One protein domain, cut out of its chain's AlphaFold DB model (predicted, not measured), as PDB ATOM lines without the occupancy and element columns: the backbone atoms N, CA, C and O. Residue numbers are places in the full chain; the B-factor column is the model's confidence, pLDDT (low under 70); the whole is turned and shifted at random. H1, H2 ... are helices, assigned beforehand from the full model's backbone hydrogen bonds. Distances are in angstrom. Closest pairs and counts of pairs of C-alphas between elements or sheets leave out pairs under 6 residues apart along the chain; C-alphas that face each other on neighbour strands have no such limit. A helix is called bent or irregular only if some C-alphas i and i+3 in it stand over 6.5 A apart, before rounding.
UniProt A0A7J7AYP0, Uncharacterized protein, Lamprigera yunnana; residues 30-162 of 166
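AT A GLANCE: This is residues 30 to 162 of the 166 residues of an uncharacterized protein of Lamprigera yunnana (UniProt A0A7J7AYP0). Three long helices fold back and forth, H1 and H3 on either side of H2: H1 crosses H2 steeply, and H3 packs on H2 less steeply. A bent fourth helix, H4, packs on H3 with both arms, and residues 97 to 103 and 155 to 162 stick out. The printed part has 133 residues, with four named helices in the order H1, H2, H3, H4 and no named strand; the class is all helix. It is only just compact, close to loose, with a radius of gyration of the C-alphas of 16.9 A and spans of 51 by 40 by 31 A.

IN THESE COORDINATES: H1, residues 30 to 59, is 41.4 A long and begins at C-alpha 30 (184.263, 120.953, 147.874); it is only just irregular, with C-alphas 32 and 35 6.9 A apart. H3, residues 101 to 130, is 40.9 A long, with a kink of 30 degrees near residue 117. H2, residues 68 to 95, is 41.4 A long. H4, residues 135 to 159, was assigned as one helix by its hydrogen bonds but is bent, with C-alphas 144 and 147 7.2 A apart. Its arms are H4a, residues 135 to 144, 14.2 A, and H4b, residues 147 to 159, 17.0 A, ending at C-alpha 159 (206.483, 135.860, 172.254). H4b is irregular, with C-alphas 154 and 157 6.50 A apart.

HOW THE PARTS SIT: H1 and H2 form a helical hairpin and touch at a steep tilt of 43 degrees; their closest C-alphas, Gly 43 and Gly 78, are 3.9 A apart. H2 and H3, also a hairpin, touch at 32 degrees, a shallow tilt only just short of steep, closest at C-alphas 77 and 126, 6.4 A. H3 touches H4a with residues 121 to 129 alone, closest at C-alphas 128 and 138, 5.8 A. H3 touches H4b with residues 112 to 120 alone, closest at C-alphas 112 and 154, 6.9 A. H1 is apart from H3 and both arms. In H4a every O i to N i+4 pair is within hydrogen-bond range; the counts are 24 of 26 in H1, 22 of 24 in H2, 24 of 26 in H3 and 7 of 9 in H4b.

THE WHOLE: The two C-alphas farthest apart, Asp 64 and His 98, are 51.7 A apart. The printed part has no cut and no long link. Confidence is under 70 at residues 30 to 34, 99 and 154 to 162.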
ATOM      1  N   PHE A  30     183.699 120.039 146.883       50.84
ATOM      2  CA  PHE A  30     184.263 120.953 147.874       50.84
ATOM      3  C   PHE A  30     184.086 122.408 147.435       50.84
ATOM      4  O   PHE A  30     183.786 123.239 148.270       50.84
ATOM      5  N   GLY A  31     184.153 122.754 146.148       54.47
ATOM      6  CA  GLY A  31     183.905 124.132 145.699       54.47
ATOM      7  C   GLY A  31     182.542 124.688 146.136       54.47
ATOM      8  O   GLY A  31     182.473 125.829 146.588       54.47
ATOM      9  N   LYS A  32     181.478 123.871 146.077       53.69
ATOM     10  CA  LYS A  32     180.116 124.281 146.467       53.69
ATOM     11  C   LYS A  32     179.871 124.300 147.981       53.69
ATOM     12  O   LYS A  32     179.177 125.193 148.455       53.69
ATOM     13  N   HIS A  33     180.448 123.371 148.750       60.12
ATOM     14  CA  HIS A  33     180.176 123.257 150.194       60.12
ATOM     15  C   HIS A  33     181.267 123.843 151.103       60.12
ATOM     16  O   HIS A  33     181.003 124.090 152.274       60.12
ATOM     17  N   LEU A  34     182.473 124.132 150.597       67.38
ATOM     18  CA  LEU A  34     183.599 124.625 151.409       67.38
ATOM     19  C   LEU A  34     183.355 126.022 151.979       67.38
ATOM     20  O   LEU A  34     183.956 126.378 152.990       67.38
ATOM     21  N   LEU A  35     182.515 126.826 151.329       72.06
ATOM     22  CA  LEU A  35     182.024 128.080 151.892       72.06
ATOM     23  C   LEU A  35     181.159 127.794 153.115       72.06
ATOM     24  O   LEU A  35     181.511 128.202 154.215       72.06
ATOM     25  N   PHE A  36     180.102 127.008 152.926       75.19
ATOM     26  CA  PHE A  36     179.153 126.659 153.976       75.19
ATOM     27  C   PHE A  36     179.832 125.998 155.181       75.19
ATOM     28  O   PHE A  36     179.665 126.460 156.306       75.19
ATOM     29  N   THR A  37     180.669 124.981 154.963       79.62
ATOM     30  CA  THR A  37     181.335 124.269 156.059       79.62
ATOM     31  C   THR A  37     182.351 125.144 156.787       79.62
ATOM     32  O   THR A  37     182.447 125.054 158.007       79.62
ATOM     33  N   ASN A  38     183.106 126.007 156.089       79.06
ATOM     34  CA  ASN A  38     184.022 126.933 156.769       79.06
ATOM     35  C   ASN A  38     183.248 127.964 157.580       79.06
ATOM     36  O   ASN A  38     183.640 128.245 158.704       79.06
ATOM     37  N   THR A  39     182.184 128.521 157.007       83.44
ATOM     38  CA  THR A  39     181.331 129.509 157.663       83.44
ATOM     39  C   THR A  39     180.710 128.925 158.920       83.44
ATOM     40  O   THR A  39     180.899 129.475 160.000       83.44
ATOM     41  N   TRP A  40     180.089 127.752 158.805       88.75
ATOM     42  CA  TRP A  40     179.520 127.035 159.938       88.75
ATOM     43  C   TRP A  40     180.566 126.738 161.017       88.75
ATOM     44  O   TRP A  40     180.370 127.062 162.183       88.75
ATOM     45  N   THR A  41     181.723 126.194 160.624       84.88
ATOM     46  CA  THR A  41     182.809 125.883 161.568       84.88
ATOM     47  C   THR A  41     183.340 127.142 162.260       84.88
ATOM     48  O   THR A  41     183.701 127.080 163.429       84.88
ATOM     49  N   SER A  42     183.399 128.285 161.569       85.94
ATOM     50  CA  SER A  42     183.806 129.562 162.168       85.94
ATOM     51  C   SER A  42     182.783 130.075 163.180       85.94
ATOM     52  O   SER A  42     183.186 130.509 164.254       85.94
ATOM     53  N   GLY A  43     181.485 129.972 162.876       89.25
ATOM     54  CA  GLY A  43     180.411 130.273 163.827       89.25
ATOM     55  C   GLY A  43     180.528 129.422 165.089       89.25
ATOM     56  O   GLY A  43     180.621 129.960 166.189       89.25
ATOM     57  N   VAL A  44     180.623 128.098 164.928       90.88
ATOM     58  CA  VAL A  44     180.781 127.159 166.053       90.88
ATOM     59  C   VAL A  44     182.047 127.454 166.857       90.88
ATOM     60  O   VAL A  44     182.016 127.418 168.081       90.88
ATOM     61  N   LEU A  45     183.163 127.778 166.197       89.19
ATOM     62  CA  LEU A  45     184.408 128.101 166.890       89.19
ATOM     63  C   LEU A  45     184.280 129.370 167.742       89.19
ATOM     64  O   LEU A  45     184.789 129.387 168.858       89.19
ATOM     65  N   MET A  46     183.610 130.409 167.235       89.62
ATOM     66  CA  MET A  46     183.362 131.624 168.017       89.62
ATOM     67  C   MET A  46     182.396 131.374 169.170       89.62
ATOM     68  O   MET A  46     182.637 131.866 170.264       89.62
ATOM     69  N   PHE A  47     181.362 130.562 168.951       91.69
ATOM     70  CA  PHE A  47     180.460 130.127 170.016       91.69
ATOM     71  C   PHE A  47     181.225 129.429 171.146       91.69
ATOM     72  O   PHE A  47     181.128 129.834 172.296       91.69
ATOM     73  N   VAL A  48     182.038 128.419 170.821       91.81
ATOM     74  CA  VAL A  48     182.825 127.685 171.827       91.81
ATOM     75  C   VAL A  48     183.842 128.600 172.513       91.81
ATOM     76  O   VAL A  48     184.038 128.488 173.718       91.81
ATOM     77  N   GLY A  49     184.475 129.510 171.766       88.69
ATOM     78  CA  GLY A  49     185.394 130.498 172.333       88.69
ATOM     79  C   GLY A  49     184.721 131.384 173.379       88.69
ATOM     80  O   GLY A  49     185.276 131.563 174.458       88.69
ATOM     81  N   ASP A  50     183.509 131.858 173.094       92.25
ATOM     82  CA  ASP A  50     182.743 132.685 174.028       92.25
ATOM     83  C   ASP A  50     182.251 131.890 175.246       92.25
ATOM     84  O   ASP A  50     182.291 132.412 176.351       92.25
ATOM     85  N   VAL A  51     181.877 130.612 175.091       92.06
ATOM     86  CA  VAL A  51     181.551 129.731 176.236       92.06
ATOM     87  C   VAL A  51     182.732 129.632 177.197       92.06
ATOM     88  O   VAL A  51     182.558 129.772 178.405       92.06
ATOM     89  N   VAL A  52     183.938 129.423 176.668       91.94
ATOM     90  CA  VAL A  52     185.156 129.359 177.486       91.94
ATOM     91  C   VAL A  52     185.469 130.716 178.120       91.94
ATOM     92  O   VAL A  52     185.900 130.765 179.268       91.94
ATOM     93  N   GLU A  53     185.266 131.816 177.396       90.06
ATOM     94  CA  GLU A  53     185.525 133.161 177.916       90.06
ATOM     95  C   GLU A  53     184.558 133.534 179.045       90.06
ATOM     96  O   GLU A  53     185.011 133.977 180.098       90.06
ATOM     97  N   GLN A  54     183.264 133.257 178.881       91.62
ATOM     98  CA  GLN A  54     182.262 133.463 179.928       91.62
ATOM     99  C   GLN A  54     182.525 132.582 181.158       91.62
ATOM    100  O   GLN A  54     182.436 133.062 182.283       91.62
ATOM    101  N   GLU A  55     182.934 131.324 180.969       91.69
ATOM    102  CA  GLU A  55     183.327 130.447 182.081       91.69
ATOM    103  C   GLU A  55     184.513 131.034 182.873       91.69
ATOM    104  O   GLU A  55     184.506 131.054 184.103       91.69
ATOM    105  N   ILE A  56     185.522 131.578 182.181       90.75
ATOM    106  CA  ILE A  56     186.658 132.254 182.828       90.75
ATOM    107  C   ILE A  56     186.206 133.534 183.550       90.75
ATOM    108  O   ILE A  56     186.728 133.837 184.626       90.75
ATOM    109  N   GLU A  57     185.270 134.298 182.981       91.88
ATOM    110  CA  GLU A  57     184.699 135.500 183.605       91.88
ATOM    111  C   GLU A  57     183.946 135.156 184.904       91.88
ATOM    112  O   GLU A  57     184.171 135.818 185.921       91.88
ATOM    113  N   ILE A  58     183.153 134.079 184.909       91.75
ATOM    114  CA  ILE A  58     182.454 133.567 186.099       91.75
ATOM    115  C   ILE A  58     183.461 133.127 187.169       91.75
ATOM    116  O   ILE A  58     183.387 133.559 188.318       91.75
ATOM    117  N   GLN A  59     184.483 132.352 186.792       90.81
ATOM    118  CA  GLN A  59     185.534 131.919 187.727       90.81
ATOM    119  C   GLN A  59     186.330 133.087 188.330       90.81
ATOM    120  O   GLN A  59     186.891 132.970 189.422       90.81
ATOM    121  N   ARG A  60     186.392 134.228 187.634       91.88
ATOM    122  CA  ARG A  60     187.050 135.458 188.100       91.88
ATOM    123  C   ARG A  60     186.118 136.401 188.864       91.88
ATOM    124  O   ARG A  60     186.574 137.482 189.231       91.88
ATOM    125  N   ASN A  61     184.871 136.005 189.135       89.25
ATOM    126  CA  ASN A  61     183.829 136.845 189.742       89.25
ATOM    127  C   ASN A  61     183.586 138.152 188.961       89.25
ATOM    128  O   ASN A  61     183.346 139.204 189.549       89.25
ATOM    129  N   LEU A  62     183.715 138.103 187.631       86.31
ATOM    130  CA  LEU A  62     183.399 139.229 186.743       86.31
ATOM    131  C   LEU A  62     181.958 139.161 186.220       86.31
ATOM    132  O   LEU A  62     181.437 140.186 185.786       86.31
ATOM    133  N   MET A  63     181.332 137.980 186.267       86.25
ATOM    134  CA  MET A  63     179.919 137.753 185.955       86.25
ATOM    135  C   MET A  63     179.323 136.680 186.871       86.25
ATOM    136  O   MET A  63     180.031 135.763 187.279       86.25
ATOM    137  N   ASP A  64     178.019 136.779 187.136       82.88
ATOM    138  CA  ASP A  64     177.295 135.857 188.022       82.88
ATOM    139  C   ASP A  64     176.578 134.724 187.263       82.88
ATOM    140  O   ASP A  64     176.409 133.628 187.793       82.88
ATOM    141  N   GLU A  65     176.172 134.960 186.008       87.94
ATOM    142  CA  GLU A  65     175.401 134.013 185.188       87.94
ATOM    143  C   GLU A  65     175.820 134.046 183.708       87.94
ATOM    144  O   GLU A  65     176.387 135.024 183.227       87.94
ATOM    145  N   PHE A  66     175.507 132.980 182.962       88.88
ATOM    146  CA  PHE A  66     175.780 132.883 181.524       88.88
ATOM    147  C   PHE A  66     174.853 133.782 180.681       88.88
ATOM    148  O   PHE A  66     173.627 133.653 180.732       88.88
ATOM    149  N   ASP A  67     175.434 134.615 179.810       90.81
ATOM    150  CA  ASP A  67     174.700 135.420 178.823       90.81
ATOM    151  C   ASP A  67     174.498 134.619 177.526       90.81
ATOM    152  O   ASP A  67     175.322 134.615 176.601       90.81
ATOM    153  N   TRP A  68     173.340 133.964 177.430       87.38
ATOM    154  CA  TRP A  68     172.930 133.217 176.236       87.38
ATOM    155  C   TRP A  68     172.750 134.099 174.992       87.38
ATOM    156  O   TRP A  68     172.945 133.639 173.862       87.38
ATOM    157  N   GLY A  69     172.406 135.378 175.170       88.81
ATOM    158  CA  GLY A  69     172.293 136.337 174.076       88.81
ATOM    159  C   GLY A  69     173.656 136.686 173.479       88.81
ATOM    160  O   GLY A  69     173.769 136.905 172.267       88.81
ATOM    161  N   ARG A  70     174.716 136.715 174.293       89.00
ATOM    162  CA  ARG A  70     176.105 136.923 173.839       89.00
ATOM    163  C   ARG A  70     176.584 135.769 172.959       89.00
ATOM    164  O   ARG A  70     177.130 136.034 171.886       89.00
ATOM    165  N   PHE A  71     176.232 134.526 173.289       91.12
ATOM    166  CA  PHE A  71     176.535 133.376 172.429       91.12
ATOM    167  C   PHE A  71     175.961 133.506 171.022       91.12
ATOM    168  O   PHE A  71     176.670 133.279 170.038       91.12
ATOM    169  N   GLY A  72     174.687 133.894 170.910       91.44
ATOM    170  CA  GLY A  72     174.037 134.084 169.613       91.44
ATOM    171  C   GLY A  72     174.750 135.144 168.772       91.44
ATOM    172  O   GLY A  72     175.027 134.927 167.590       91.44
ATOM    173  N   ARG A  73     175.136 136.262 169.399       93.38
ATOM    174  CA  ARG A  73     175.871 137.352 168.743       93.38
ATOM    175  C   ARG A  73     177.264 136.920 168.273       93.38
ATOM    176  O   ARG A  73     177.649 137.221 167.140       93.38
ATOM    177  N   MET A  74     177.991 136.157 169.089       92.06
ATOM    178  CA  MET A  74     179.311 135.622 168.728       92.06
ATOM    179  C   MET A  74     179.225 134.586 167.607       92.06
ATOM    180  O   MET A  74     180.020 134.625 166.665       92.06
ATOM    181  N   PHE A  75     178.221 133.708 167.648       92.75
ATOM    182  CA  PHE A  75     177.980 132.731 166.588       92.75
ATOM    183  C   PHE A  75     177.691 133.419 165.246       92.75
ATOM    184  O   PHE A  75     178.341 133.109 164.244       92.75
ATOM    185  N   LEU A  76     176.779 134.400 165.228       93.88
ATOM    186  CA  LEU A  76     176.461 135.193 164.033       93.88
ATOM    187  C   LEU A  76     177.690 135.940 163.494       93.88
ATOM    188  O   LEU A  76     177.926 135.955 162.284       93.88
ATOM    189  N   THR A  77     178.516 136.492 164.383       92.44
ATOM    190  CA  THR A  77     179.776 137.145 164.001       92.44
ATOM    191  C   THR A  77     180.746 136.154 163.344       92.44
ATOM    192  O   THR A  77     181.341 136.451 162.303       92.44
ATOM    193  N   GLY A  78     180.845 134.926 163.862       88.75
ATOM    194  CA  GLY A  78     181.664 133.871 163.258       88.75
ATOM    195  C   GLY A  78     181.152 133.403 161.897       88.75
ATOM    196  O   GLY A  78     181.956 133.114 161.001       88.75
ATOM    197  N   LEU A  79     179.831 133.398 161.695       90.88
ATOM    198  CA  LEU A  79     179.241 133.154 160.379       90.88
ATOM    199  C   LEU A  79     179.599 134.272 159.385       90.88
ATOM    200  O   LEU A  79     179.924 133.981 158.235       90.88
ATOM    201  N   LEU A  80     179.618 135.538 159.810       90.62
ATOM    202  CA  LEU A  80     180.023 136.660 158.953       90.62
ATOM    203  C   LEU A  80     181.496 136.560 158.522       90.62
ATOM    204  O   LEU A  80     181.843 136.850 157.374       90.62
ATOM    205  N   PHE A  81     182.374 136.101 159.410       86.81
ATOM    206  CA  PHE A  81     183.800 135.944 159.112       86.81
ATOM    207  C   PHE A  81     184.100 134.845 158.093       86.81
ATOM    208  O   PHE A  81     185.110 134.925 157.390       86.81
ATOM    209  N   GLY A  82     183.254 133.821 157.978       82.81
ATOM    210  CA  GLY A  82     183.446 132.724 157.026       82.81
ATOM    211  C   GLY A  82     183.598 133.188 155.568       82.81
ATOM    212  O   GLY A  82     184.644 132.931 154.957       82.81
ATOM    213  N   PRO A  83     182.601 133.895 155.002       84.06
ATOM    214  CA  PRO A  83     182.660 134.441 153.649       84.06
ATOM    215  C   PRO A  83     183.797 135.447 153.457       84.06
ATOM    216  O   PRO A  83     184.515 135.361 152.459       84.06
ATOM    217  N   VAL A  84     184.006 136.357 154.416       84.25
ATOM    218  CA  VAL A  84     185.048 137.395 154.333       84.25
ATOM    219  C   VAL A  84     186.431 136.757 154.180       84.25
ATOM    220  O   VAL A  84     187.155 137.056 153.226       84.25
ATOM    221  N   HIS A  85     186.766 135.792 155.040       82.12
ATOM    222  CA  HIS A  85     188.017 135.047 154.922       82.12
ATOM    223  C   HIS A  85     188.100 134.248 153.622       82.12
ATOM    224  O   HIS A  85     189.163 134.189 153.003       82.12
ATOM    225  N   HIS A  86     187.003 133.633 153.173       81.06
ATOM    226  CA  HIS A  86     187.013 132.856 151.936       81.06
ATOM    227  C   HIS A  86     187.407 133.705 150.723       81.06
ATOM    228  O   HIS A  86     188.306 133.318 149.970       81.06
ATOM    229  N   TYR A  87     186.773 134.866 150.545       81.31
ATOM    230  CA  TYR A  87     187.078 135.753 149.424       81.31
ATOM    231  C   TYR A  87     188.487 136.341 149.527       81.31
ATOM    232  O   TYR A  87     189.203 136.375 148.521       81.31
ATOM    233  N   PHE A  88     188.925 136.714 150.731       84.06
ATOM    234  CA  PHE A  88     190.282 137.213 150.951       84.06
ATOM    235  C   PHE A  88     191.346 136.167 150.588       84.06
ATOM    236  O   PHE A  88     192.263 136.450 149.814       84.06
ATOM    237  N   TYR A  89     191.194 134.920 151.046       78.25
ATOM    238  CA  TYR A  89     192.126 133.847 150.692       78.25
ATOM    239  C   TYR A  89     192.063 133.479 149.206       78.25
ATOM    240  O   TYR A  89     193.092 133.139 148.615       78.25
ATOM    241  N   MET A  90     190.891 133.561 148.570       78.94
ATOM    242  CA  MET A  90     190.777 133.363 147.122       78.94
ATOM    243  C   MET A  90     191.562 134.436 146.355       78.94
ATOM    244  O   MET A  90     192.322 134.107 145.441       78.94
ATOM    245  N   TRP A  91     191.432 135.703 146.750       83.75
ATOM    246  CA  TRP A  91     192.195 136.808 146.172       83.75
ATOM    247  C   TRP A  91     193.705 136.641 146.396       83.75
ATOM    248  O   TRP A  91     194.489 136.736 145.447       83.75
ATOM    249  N   MET A  92     194.113 136.286 147.614       77.69
ATOM    250  CA  MET A  92     195.517 136.064 147.963       77.69
ATOM    251  C   MET A  92     196.138 134.925 147.142       77.69
ATOM    252  O   MET A  92     197.264 135.049 146.663       77.69
ATOM    253  N   ASN A  93     195.403 133.834 146.916       77.88
ATOM    254  CA  ASN A  93     195.872 132.719 146.089       77.88
ATOM    255  C   ASN A  93     196.012 133.089 144.605       77.88
ATOM    256  O   ASN A  93     196.886 132.543 143.933       77.88
ATOM    257  N   ARG A  94     195.196 134.022 144.097       77.38
ATOM    258  CA  ARG A  94     195.320 134.544 142.724       77.38
ATOM    259  C   ARG A  94     196.530 135.464 142.567       77.38
ATOM    260  O   ARG A  94     197.226 135.376 141.562       77.38
ATOM    261  N   LYS A  95     196.789 136.335 143.549       79.56
ATOM    262  CA  LYS A  95     197.920 137.281 143.526       79.56
ATOM    263  C   LYS A  95     199.265 136.623 143.842       79.56
ATOM    264  O   LYS A  95     200.284 137.033 143.300       79.56
ATOM    265  N   LEU A  96     199.268 135.603 144.697       77.06
ATOM    266  CA  LEU A  96     200.461 134.885 145.148       77.06
ATOM    267  C   LEU A  96     200.316 133.370 144.880       77.06
ATOM    268  O   LEU A  96     200.169 132.583 145.827       77.06
ATOM    269  N   PRO A  97     200.339 132.946 143.598       72.44
ATOM    270  CA  PRO A  97     200.116 131.550 143.216       72.44
ATOM    271  C   PRO A  97     201.307 130.641 143.553       72.44
ATOM    272  O   PRO A  97     201.129 129.450 143.807       72.44
ATOM    273  N   HIS A  98     202.521 131.202 143.592       73.62
ATOM    274  CA  HIS A  98     203.739 130.468 143.923       73.62
ATOM    275  C   HIS A  98     203.794 130.099 145.410       73.62
ATOM    276  O   HIS A  98     203.282 130.809 146.273       73.62
ATOM    277  N   ARG A  99     204.427 128.964 145.715       66.62
ATOM    278  CA  ARG A  99     204.555 128.430 147.080       66.62
ATOM    279  C   ARG A  99     206.013 128.329 147.512       66.62
ATOM    280  O   ARG A  99     206.461 127.284 147.964       66.62
ATOM    281  N   SER A 100     206.758 129.412 147.325       76.19
ATOM    282  CA  SER A 100     208.113 129.549 147.856       76.19
ATOM    283  C   SER A 100     208.075 130.143 149.267       76.19
ATOM    284  O   SER A 100     207.152 130.889 149.602       76.19
ATOM    285  N   VAL A 101     209.083 129.843 150.090       75.44
ATOM    286  CA  VAL A 101     209.256 130.409 151.445       75.44
ATOM    287  C   VAL A 101     209.043 131.934 151.496       75.44
ATOM    288  O   VAL A 101     208.241 132.375 152.321       75.44
ATOM    289  N   PRO A 102     209.628 132.761 150.599       77.88
ATOM    290  CA  PRO A 102     209.373 134.205 150.614       77.88
ATOM    291  C   PRO A 102     207.915 134.566 150.301       77.88
ATOM    292  O   PRO A 102     207.405 135.563 150.804       77.88
ATOM    293  N   VAL A 103     207.211 133.770 149.490       75.31
ATOM    294  CA  VAL A 103     205.785 133.997 149.219       75.31
ATOM    295  C   VAL A 103     204.932 133.617 150.423       75.31
ATOM    296  O   VAL A 103     203.988 134.338 150.736       75.31
ATOM    297  N   VAL A 104     205.267 132.534 151.126       76.81
ATOM    298  CA  VAL A 104     204.599 132.176 152.385       76.81
ATOM    299  C   VAL A 104     204.773 133.302 153.398       76.81
ATOM    300  O   VAL A 104     203.776 133.782 153.922       76.81
ATOM    301  N   PHE A 105     205.991 133.812 153.584       78.00
ATOM    302  CA  PHE A 105     206.240 134.940 154.483       78.00
ATOM    303  C   PHE A 105     205.412 136.179 154.111       78.00
ATOM    304  O   PHE A 105     204.743 136.757 154.965       78.00
ATOM    305  N   LYS A 106     205.341 136.531 152.818       78.81
ATOM    306  CA  LYS A 106     204.470 137.618 152.334       78.81
ATOM    307  C   LYS A 106     202.993 137.389 152.663       78.81
ATOM    308  O   LYS A 106     202.313 138.342 153.022       78.81
ATOM    309  N   LYS A 107     202.491 136.154 152.557       80.25
ATOM    310  CA  LYS A 107     201.105 135.818 152.930       80.25
ATOM    311  C   LYS A 107     200.862 136.010 154.425       80.25
ATOM    312  O   LYS A 107     199.826 136.554 154.784       80.25
ATOM    313  N   ILE A 108     201.815 135.610 155.266       81.06
ATOM    314  CA  ILE A 108     201.737 135.799 156.721       81.06
ATOM    315  C   ILE A 108     201.686 137.289 157.056       81.06
ATOM    316  O   ILE A 108     200.789 137.714 157.775       81.06
ATOM    317  N   LEU A 109     202.587 138.093 156.484       83.75
ATOM    318  CA  LEU A 109     202.572 139.545 156.682       83.75
ATOM    319  C   LEU A 109     201.239 140.158 156.238       83.75
ATOM    320  O   LEU A 109     200.677 140.987 156.941       83.75
ATOM    321  N   LEU A 110     200.702 139.730 155.097       85.19
ATOM    322  CA  LEU A 110     199.425 140.228 154.592       85.19
ATOM    323  C   LEU A 110     198.257 139.895 155.531       85.19
ATOM    324  O   LEU A 110     197.386 140.728 155.761       85.19
ATOM    325  N   ASP A 111     198.249 138.687 156.087       82.50
ATOM    326  CA  ASP A 111     197.239 138.246 157.048       82.50
ATOM    327  C   ASP A 111     197.336 139.057 158.356       82.50
ATOM    328  O   ASP A 111     196.333 139.556 158.859       82.50
ATOM    329  N   GLN A 112     198.551 139.299 158.852       81.75
ATOM    330  CA  GLN A 112     198.771 140.039 160.099       81.75
ATOM    331  C   GLN A 112     198.518 141.548 159.971       81.75
ATOM    332  O   GLN A 112     197.902 142.136 160.853       81.75
ATOM    333  N   PHE A 113     198.951 142.183 158.880       86.56
ATOM    334  CA  PHE A 113     198.864 143.641 158.728       86.56
ATOM    335  C   PHE A 113     197.603 144.124 158.014       86.56
ATOM    336  O   PHE A 113     197.242 145.286 158.169       86.56
ATOM    337  N   ILE A 114     196.940 143.278 157.219       87.94
ATOM    338  CA  ILE A 114     195.721 143.668 156.491       87.94
ATOM    339  C   ILE A 114     194.510 142.924 157.030       87.94
ATOM    340  O   ILE A 114     193.522 143.557 157.393       87.94
ATOM    341  N   MET A 115     194.565 141.594 157.104       84.06
ATOM    342  CA  MET A 115     193.382 140.827 157.494       84.06
ATOM    343  C   MET A 115     193.030 141.032 158.969       84.06
ATOM    344  O   MET A 115     191.875 141.297 159.286       84.06
ATOM    345  N   SER A 116     194.024 140.981 159.857       85.12
ATOM    346  CA  SER A 116     193.832 141.184 161.297       85.12
ATOM    347  C   SER A 116     193.105 142.497 161.642       85.12
ATOM    348  O   SER A 116     192.044 142.421 162.267       85.12
ATOM    349  N   PRO A 117     193.555 143.695 161.203       88.62
ATOM    350  CA  PRO A 117     192.850 144.932 161.537       88.62
ATOM    351  C   PRO A 117     191.444 144.993 160.929       88.62
ATOM    352  O   PRO A 117     190.532 145.492 161.585       88.62
ATOM    353  N   ILE A 118     191.233 144.441 159.727       90.81
ATOM    354  CA  ILE A 118     189.897 144.351 159.115       90.81
ATOM    355  C   ILE A 118     188.970 143.487 159.975       90.81
ATOM    356  O   ILE A 118     187.843 143.895 160.249       90.81
ATOM    357  N   CYS A 119     189.435 142.322 160.430       88.31
ATOM    358  CA  CYS A 119     188.655 141.433 161.288       88.31
ATOM    359  C   CYS A 119     188.320 142.072 162.633       88.31
ATOM    360  O   CYS A 119     187.188 141.944 163.085       88.31
ATOM    361  N   ILE A 120     189.267 142.782 163.252       90.00
ATOM    362  CA  ILE A 120     189.037 143.477 164.527       90.00
ATOM    363  C   ILE A 120     187.966 144.556 164.354       90.00
ATOM    364  O   ILE A 120     187.014 144.607 165.127       90.00
ATOM    365  N   ILE A 121     188.075 145.392 163.317       92.88
ATOM    366  CA  ILE A 121     187.064 146.416 163.025       92.88
ATOM    367  C   ILE A 121     185.705 145.745 162.794       92.88
ATOM    368  O   ILE A 121     184.718 146.101 163.434       92.88
ATOM    369  N   LEU A 122     185.656 144.734 161.924       92.69
ATOM    370  CA  LEU A 122     184.417 144.038 161.597       92.69
ATOM    371  C   LEU A 122     183.787 143.383 162.835       92.69
ATOM    372  O   LEU A 122     182.569 143.432 162.974       92.69
ATOM    373  N   PHE A 123     184.593 142.836 163.746       91.50
ATOM    374  CA  PHE A 123     184.134 142.273 165.014       91.50
ATOM    375  C   PHE A 123     183.372 143.311 165.845       91.50
ATOM    376  O   PHE A 123     182.194 143.114 166.139       91.50
ATOM    377  N   PHE A 124     184.014 144.440 166.166       92.00
ATOM    378  CA  PHE A 124     183.421 145.483 167.009       92.00
ATOM    379  C   PHE A 124     182.146 146.066 166.399       92.00
ATOM    380  O   PHE A 124     181.148 146.230 167.099       92.00
ATOM    381  N   TYR A 125     182.145 146.332 165.092       93.94
ATOM    382  CA  TYR A 125     180.952 146.837 164.413       93.94
ATOM    383  C   TYR A 125     179.822 145.809 164.355       93.94
ATOM    384  O   TYR A 125     178.664 146.189 164.503       93.94
ATOM    385  N   THR A 126     180.133 144.524 164.175       93.44
ATOM    386  CA  THR A 126     179.111 143.467 164.142       93.44
ATOM    387  C   THR A 126     178.474 143.288 165.511       93.44
ATOM    388  O   THR A 126     177.250 143.297 165.614       93.44
ATOM    389  N   ILE A 127     179.283 143.194 166.569       92.56
ATOM    390  CA  ILE A 127     178.776 143.083 167.940       92.56
ATOM    391  C   ILE A 127     177.975 144.329 168.319       92.56
ATOM    392  O   ILE A 127     176.838 144.196 168.761       92.56
ATOM    393  N   GLY A 128     178.500 145.527 168.053       92.06
ATOM    394  CA  GLY A 128     177.795 146.777 168.329       92.06
ATOM    395  C   GLY A 128     176.464 146.903 167.581       92.06
ATOM    396  O   GLY A 128     175.477 147.351 168.159       92.06
ATOM    397  N   ALA A 129     176.403 146.454 166.323       93.38
ATOM    398  CA  ALA A 129     175.163 146.428 165.551       93.38
ATOM    399  C   ALA A 129     174.148 145.421 166.116       93.38
ATOM    400  O   ALA A 129     172.966 145.741 166.213       93.38
ATOM    401  N   LEU A 130     174.601 144.228 166.517       91.81
ATOM    402  CA  LEU A 130     173.743 143.207 167.125       91.81
ATOM    403  C   LEU A 130     173.291 143.576 168.549       91.81
ATOM    404  O   LEU A 130     172.263 143.090 169.008       91.81
ATOM    405  N   GLU A 131     174.039 144.439 169.234       90.25
ATOM    406  CA  GLU A 131     173.673 145.051 170.518       90.25
ATOM    407  C   GLU A 131     172.745 146.261 170.375       90.25
ATOM    408  O   GLU A 131     172.213 146.742 171.371       90.25
ATOM    409  N   GLY A 132     172.562 146.779 169.157       90.94
ATOM    410  CA  GLY A 132     171.805 148.008 168.920       90.94
ATOM    411  C   GLY A 132     172.511 149.279 169.413       90.94
ATOM    412  O   GLY A 132     171.859 150.306 169.600       90.94
ATOM    413  N   LYS A 133     173.834 149.240 169.620       91.44
ATOM    414  CA  LYS A 133     174.619 150.402 170.058       91.44
ATOM    415  C   LYS A 133     174.743 151.452 168.946       91.44
ATOM    416  O   LYS A 133     174.915 151.106 167.772       91.44
ATOM    417  N   PRO A 134     174.751 152.754 169.282       93.25
ATOM    418  CA  PRO A 134     175.016 153.798 168.306       93.25
ATOM    419  C   PRO A 134     176.453 153.698 167.777       93.25
ATOM    420  O   PRO A 134     177.414 153.522 168.526       93.25
ATOM    421  N   THR A 135     176.633 153.902 166.471       90.00
ATOM    422  CA  THR A 135     177.936 153.759 165.789       90.00
ATOM    423  C   THR A 135     179.042 154.633 166.379       90.00
ATOM    424  O   THR A 135     180.213 154.250 166.359       90.00
ATOM    425  N   LYS A 136     178.691 155.796 166.943       92.50
ATOM    426  CA  LYS A 136     179.636 156.691 167.629       92.50
ATOM    427  C   LYS A 136     180.253 156.040 168.868       92.50
ATOM    428  O   LYS A 136     181.454 156.183 169.086       92.50
ATOM    429  N   GLU A 137     179.452 155.320 169.647       92.88
ATOM    430  CA  GLU A 137     179.901 154.619 170.853       92.88
ATOM    431  C   GLU A 137     180.773 153.420 170.486       92.88
ATOM    432  O   GLU A 137     181.886 153.296 170.991       92.88
ATOM    433  N   VAL A 138     180.342 152.634 169.496       93.25
ATOM    434  CA  VAL A 138     181.118 151.501 168.964       93.25
ATOM    435  C   VAL A 138     182.473 151.960 168.425       93.25
ATOM    436  O   VAL A 138     183.493 151.327 168.679       93.25
ATOM    437  N   THR A 139     182.518 153.092 167.716       92.88
ATOM    438  CA  THR A 139     183.777 153.649 167.191       92.88
ATOM    439  C   THR A 139     184.721 154.065 168.314       92.88
ATOM    440  O   THR A 139     185.934 153.892 168.188       92.88
ATOM    441  N   LYS A 140     184.183 154.638 169.395       93.25
ATOM    442  CA  LYS A 140     184.971 155.038 170.561       93.25
ATOM    443  C   LYS A 140     185.537 153.807 171.266       93.25
ATOM    444  O   LYS A 140     186.750 153.707 171.408       93.25
ATOM    445  N   GLU A 141     184.680 152.837 171.584       90.38
ATOM    446  CA  GLU A 141     185.077 151.577 172.220       90.38
ATOM    447  C   GLU A 141     186.118 150.823 171.381       90.38
ATOM    448  O   GLU A 141     187.135 150.361 171.905       90.38
ATOM    449  N   MET A 142     185.904 150.754 170.064       93.94
ATOM    450  CA  MET A 142     186.854 150.160 169.133       93.94
ATOM    451  C   MET A 142     188.197 150.882 169.214       93.94
ATOM    452  O   MET A 142     189.200 150.211 169.387       93.94
ATOM    453  N   LYS A 143     188.254 152.217 169.117       91.12
ATOM    454  CA  LYS A 143     189.527 152.963 169.172       91.12
ATOM    455  C   LYS A 143     190.286 152.725 170.475       91.12
ATOM    456  O   LYS A 143     191.497 152.512 170.423       91.12
ATOM    457  N   ASP A 144     189.576 152.705 171.598       91.75
ATOM    458  CA  ASP A 144     190.173 152.514 172.920       91.75
ATOM    459  C   ASP A 144     190.751 151.095 173.071       91.75
ATOM    460  O   ASP A 144     191.853 150.911 173.590       91.75
ATOM    461  N   LYS A 145     190.050 150.075 172.556       88.88
ATOM    462  CA  LYS A 145     190.466 148.664 172.668       88.88
ATOM    463  C   LYS A 145     191.344 148.181 171.509       88.88
ATOM    464  O   LYS A 145     192.040 147.177 171.664       88.88
ATOM    465  N   PHE A 146     191.352 148.869 170.366       88.31
ATOM    466  CA  PHE A 146     191.967 148.400 169.118       88.31
ATOM    467  C   PHE A 146     193.449 148.098 169.293       88.31
ATOM    468  O   PHE A 146     193.895 147.021 168.910       88.31
ATOM    469  N   VAL A 147     194.206 149.019 169.896       86.50
ATOM    470  CA  VAL A 147     195.652 148.842 170.087       86.50
ATOM    471  C   VAL A 147     195.925 147.641 170.985       86.50
ATOM    472  O   VAL A 147     196.755 146.807 170.641       86.50
ATOM    473  N   ASN A 148     195.189 147.503 172.089       84.25
ATOM    474  CA  ASN A 148     195.368 146.386 173.013       84.25
ATOM    475  C   ASN A 148     195.053 145.035 172.349       84.25
ATOM    476  O   ASN A 148     195.838 144.090 172.446       84.25
ATOM    477  N   VAL A 149     193.937 144.952 171.618       84.50
ATOM    478  CA  VAL A 149     193.533 143.735 170.895       84.50
ATOM    479  C   VAL A 149     194.525 143.411 169.779       84.50
ATOM    480  O   VAL A 149     194.962 142.268 169.664       84.50
ATOM    481  N   TYR A 150     194.929 144.407 168.991       83.75
ATOM    482  CA  TYR A 150     195.869 144.229 167.888       83.75
ATOM    483  C   TYR A 150     197.250 143.793 168.382       83.75
ATOM    484  O   TYR A 150     197.807 142.828 167.862       83.75
ATOM    485  N   VAL A 151     197.782 144.444 169.421       82.81
ATOM    486  CA  VAL A 151     199.057 144.054 170.037       82.81
ATOM    487  C   VAL A 151     198.947 142.653 170.624       82.81
ATOM    488  O   VAL A 151     199.824 141.839 170.379       82.81
ATOM    489  N   THR A 152     197.863 142.311 171.319       76.56
ATOM    490  CA  THR A 152     197.690 140.957 171.871       76.56
ATOM    491  C   THR A 152     197.632 139.897 170.769       76.56
ATOM    492  O   THR A 152     198.270 138.851 170.884       76.56
ATOM    493  N   ALA A 153     196.914 140.169 169.679       72.69
ATOM    494  CA  ALA A 153     196.801 139.258 168.545       72.69
ATOM    495  C   ALA A 153     198.131 139.093 167.788       72.69
ATOM    496  O   ALA A 153     198.481 137.978 167.405       72.69
ATOM    497  N   ALA A 154     198.879 140.182 167.603       69.81
ATOM    498  CA  ALA A 154     200.133 140.186 166.853       69.81
ATOM    499  C   ALA A 154     201.337 139.712 167.688       69.81
ATOM    500  O   ALA A 154     202.205 139.009 167.178       69.81
ATOM    501  N   LEU A 155     201.407 140.075 168.970       63.19
ATOM    502  CA  LEU A 155     202.582 139.878 169.823       63.19
ATOM    503  C   LEU A 155     202.621 138.486 170.460       63.19
ATOM    504  O   LEU A 155     203.695 137.906 170.583       63.19
ATOM    505  N   LYS A 156     201.469 137.918 170.839       59.81
ATOM    506  CA  LYS A 156     201.393 136.630 171.555       59.81
ATOM    507  C   LYS A 156     201.929 135.424 170.755       59.81
ATOM    508  O   LYS A 156     202.570 134.557 171.351       59.81
ATOM    509  N   PRO A 157     201.752 135.355 169.419       55.56
ATOM    510  CA  PRO A 157     202.434 134.359 168.591       55.56
ATOM    511  C   PRO A 157     203.956 134.568 168.529       55.56
ATOM    512  O   PRO A 157     204.703 133.596 168.501       55.56
ATOM    513  N   LEU A 158     204.418 135.824 168.518       49.69
ATOM    514  CA  LEU A 158     205.839 136.189 168.460       49.69
ATOM    515  C   LEU A 158     206.562 135.942 169.791       49.69
ATOM    516  O   LEU A 158     207.702 135.488 169.782       49.69
ATOM    517  N   THR A 159     205.904 136.155 170.934       49.44
ATOM    518  CA  THR A 159     206.483 135.860 172.254       49.44
ATOM    519  C   THR A 159     206.574 134.362 172.520       49.44
ATOM    520  O   THR A 159     207.570 133.926 173.082       49.44
ATOM    521  N   CYS A 160     205.631 133.544 172.037       44.47
ATOM    522  CA  CYS A 160     205.768 132.079 172.089       44.47
ATOM    523  C   CYS A 160     206.887 131.532 171.175       44.47
ATOM    524  O   CYS A 160     207.276 130.377 171.325       44.47
ATOM    525  N   LEU A 161     207.409 132.338 170.242       43.09
ATOM    526  CA  LEU A 161     208.562 131.997 169.398       43.09
ATOM    527  C   LEU A 161     209.900 132.556 169.934       43.09
ATOM    528  O   LEU A 161     210.938 132.254 169.351       43.09
ATOM    529  N   MET A 162     209.905 133.332 171.029       39.47
ATOM    530  CA  MET A 162     211.115 133.945 171.613       39.47
ATOM    531  C   MET A 162     211.235 133.789 173.148       39.47
ATOM    532  O   MET A 162     211.705 134.711 173.817       39.47
TER     533      MET A 162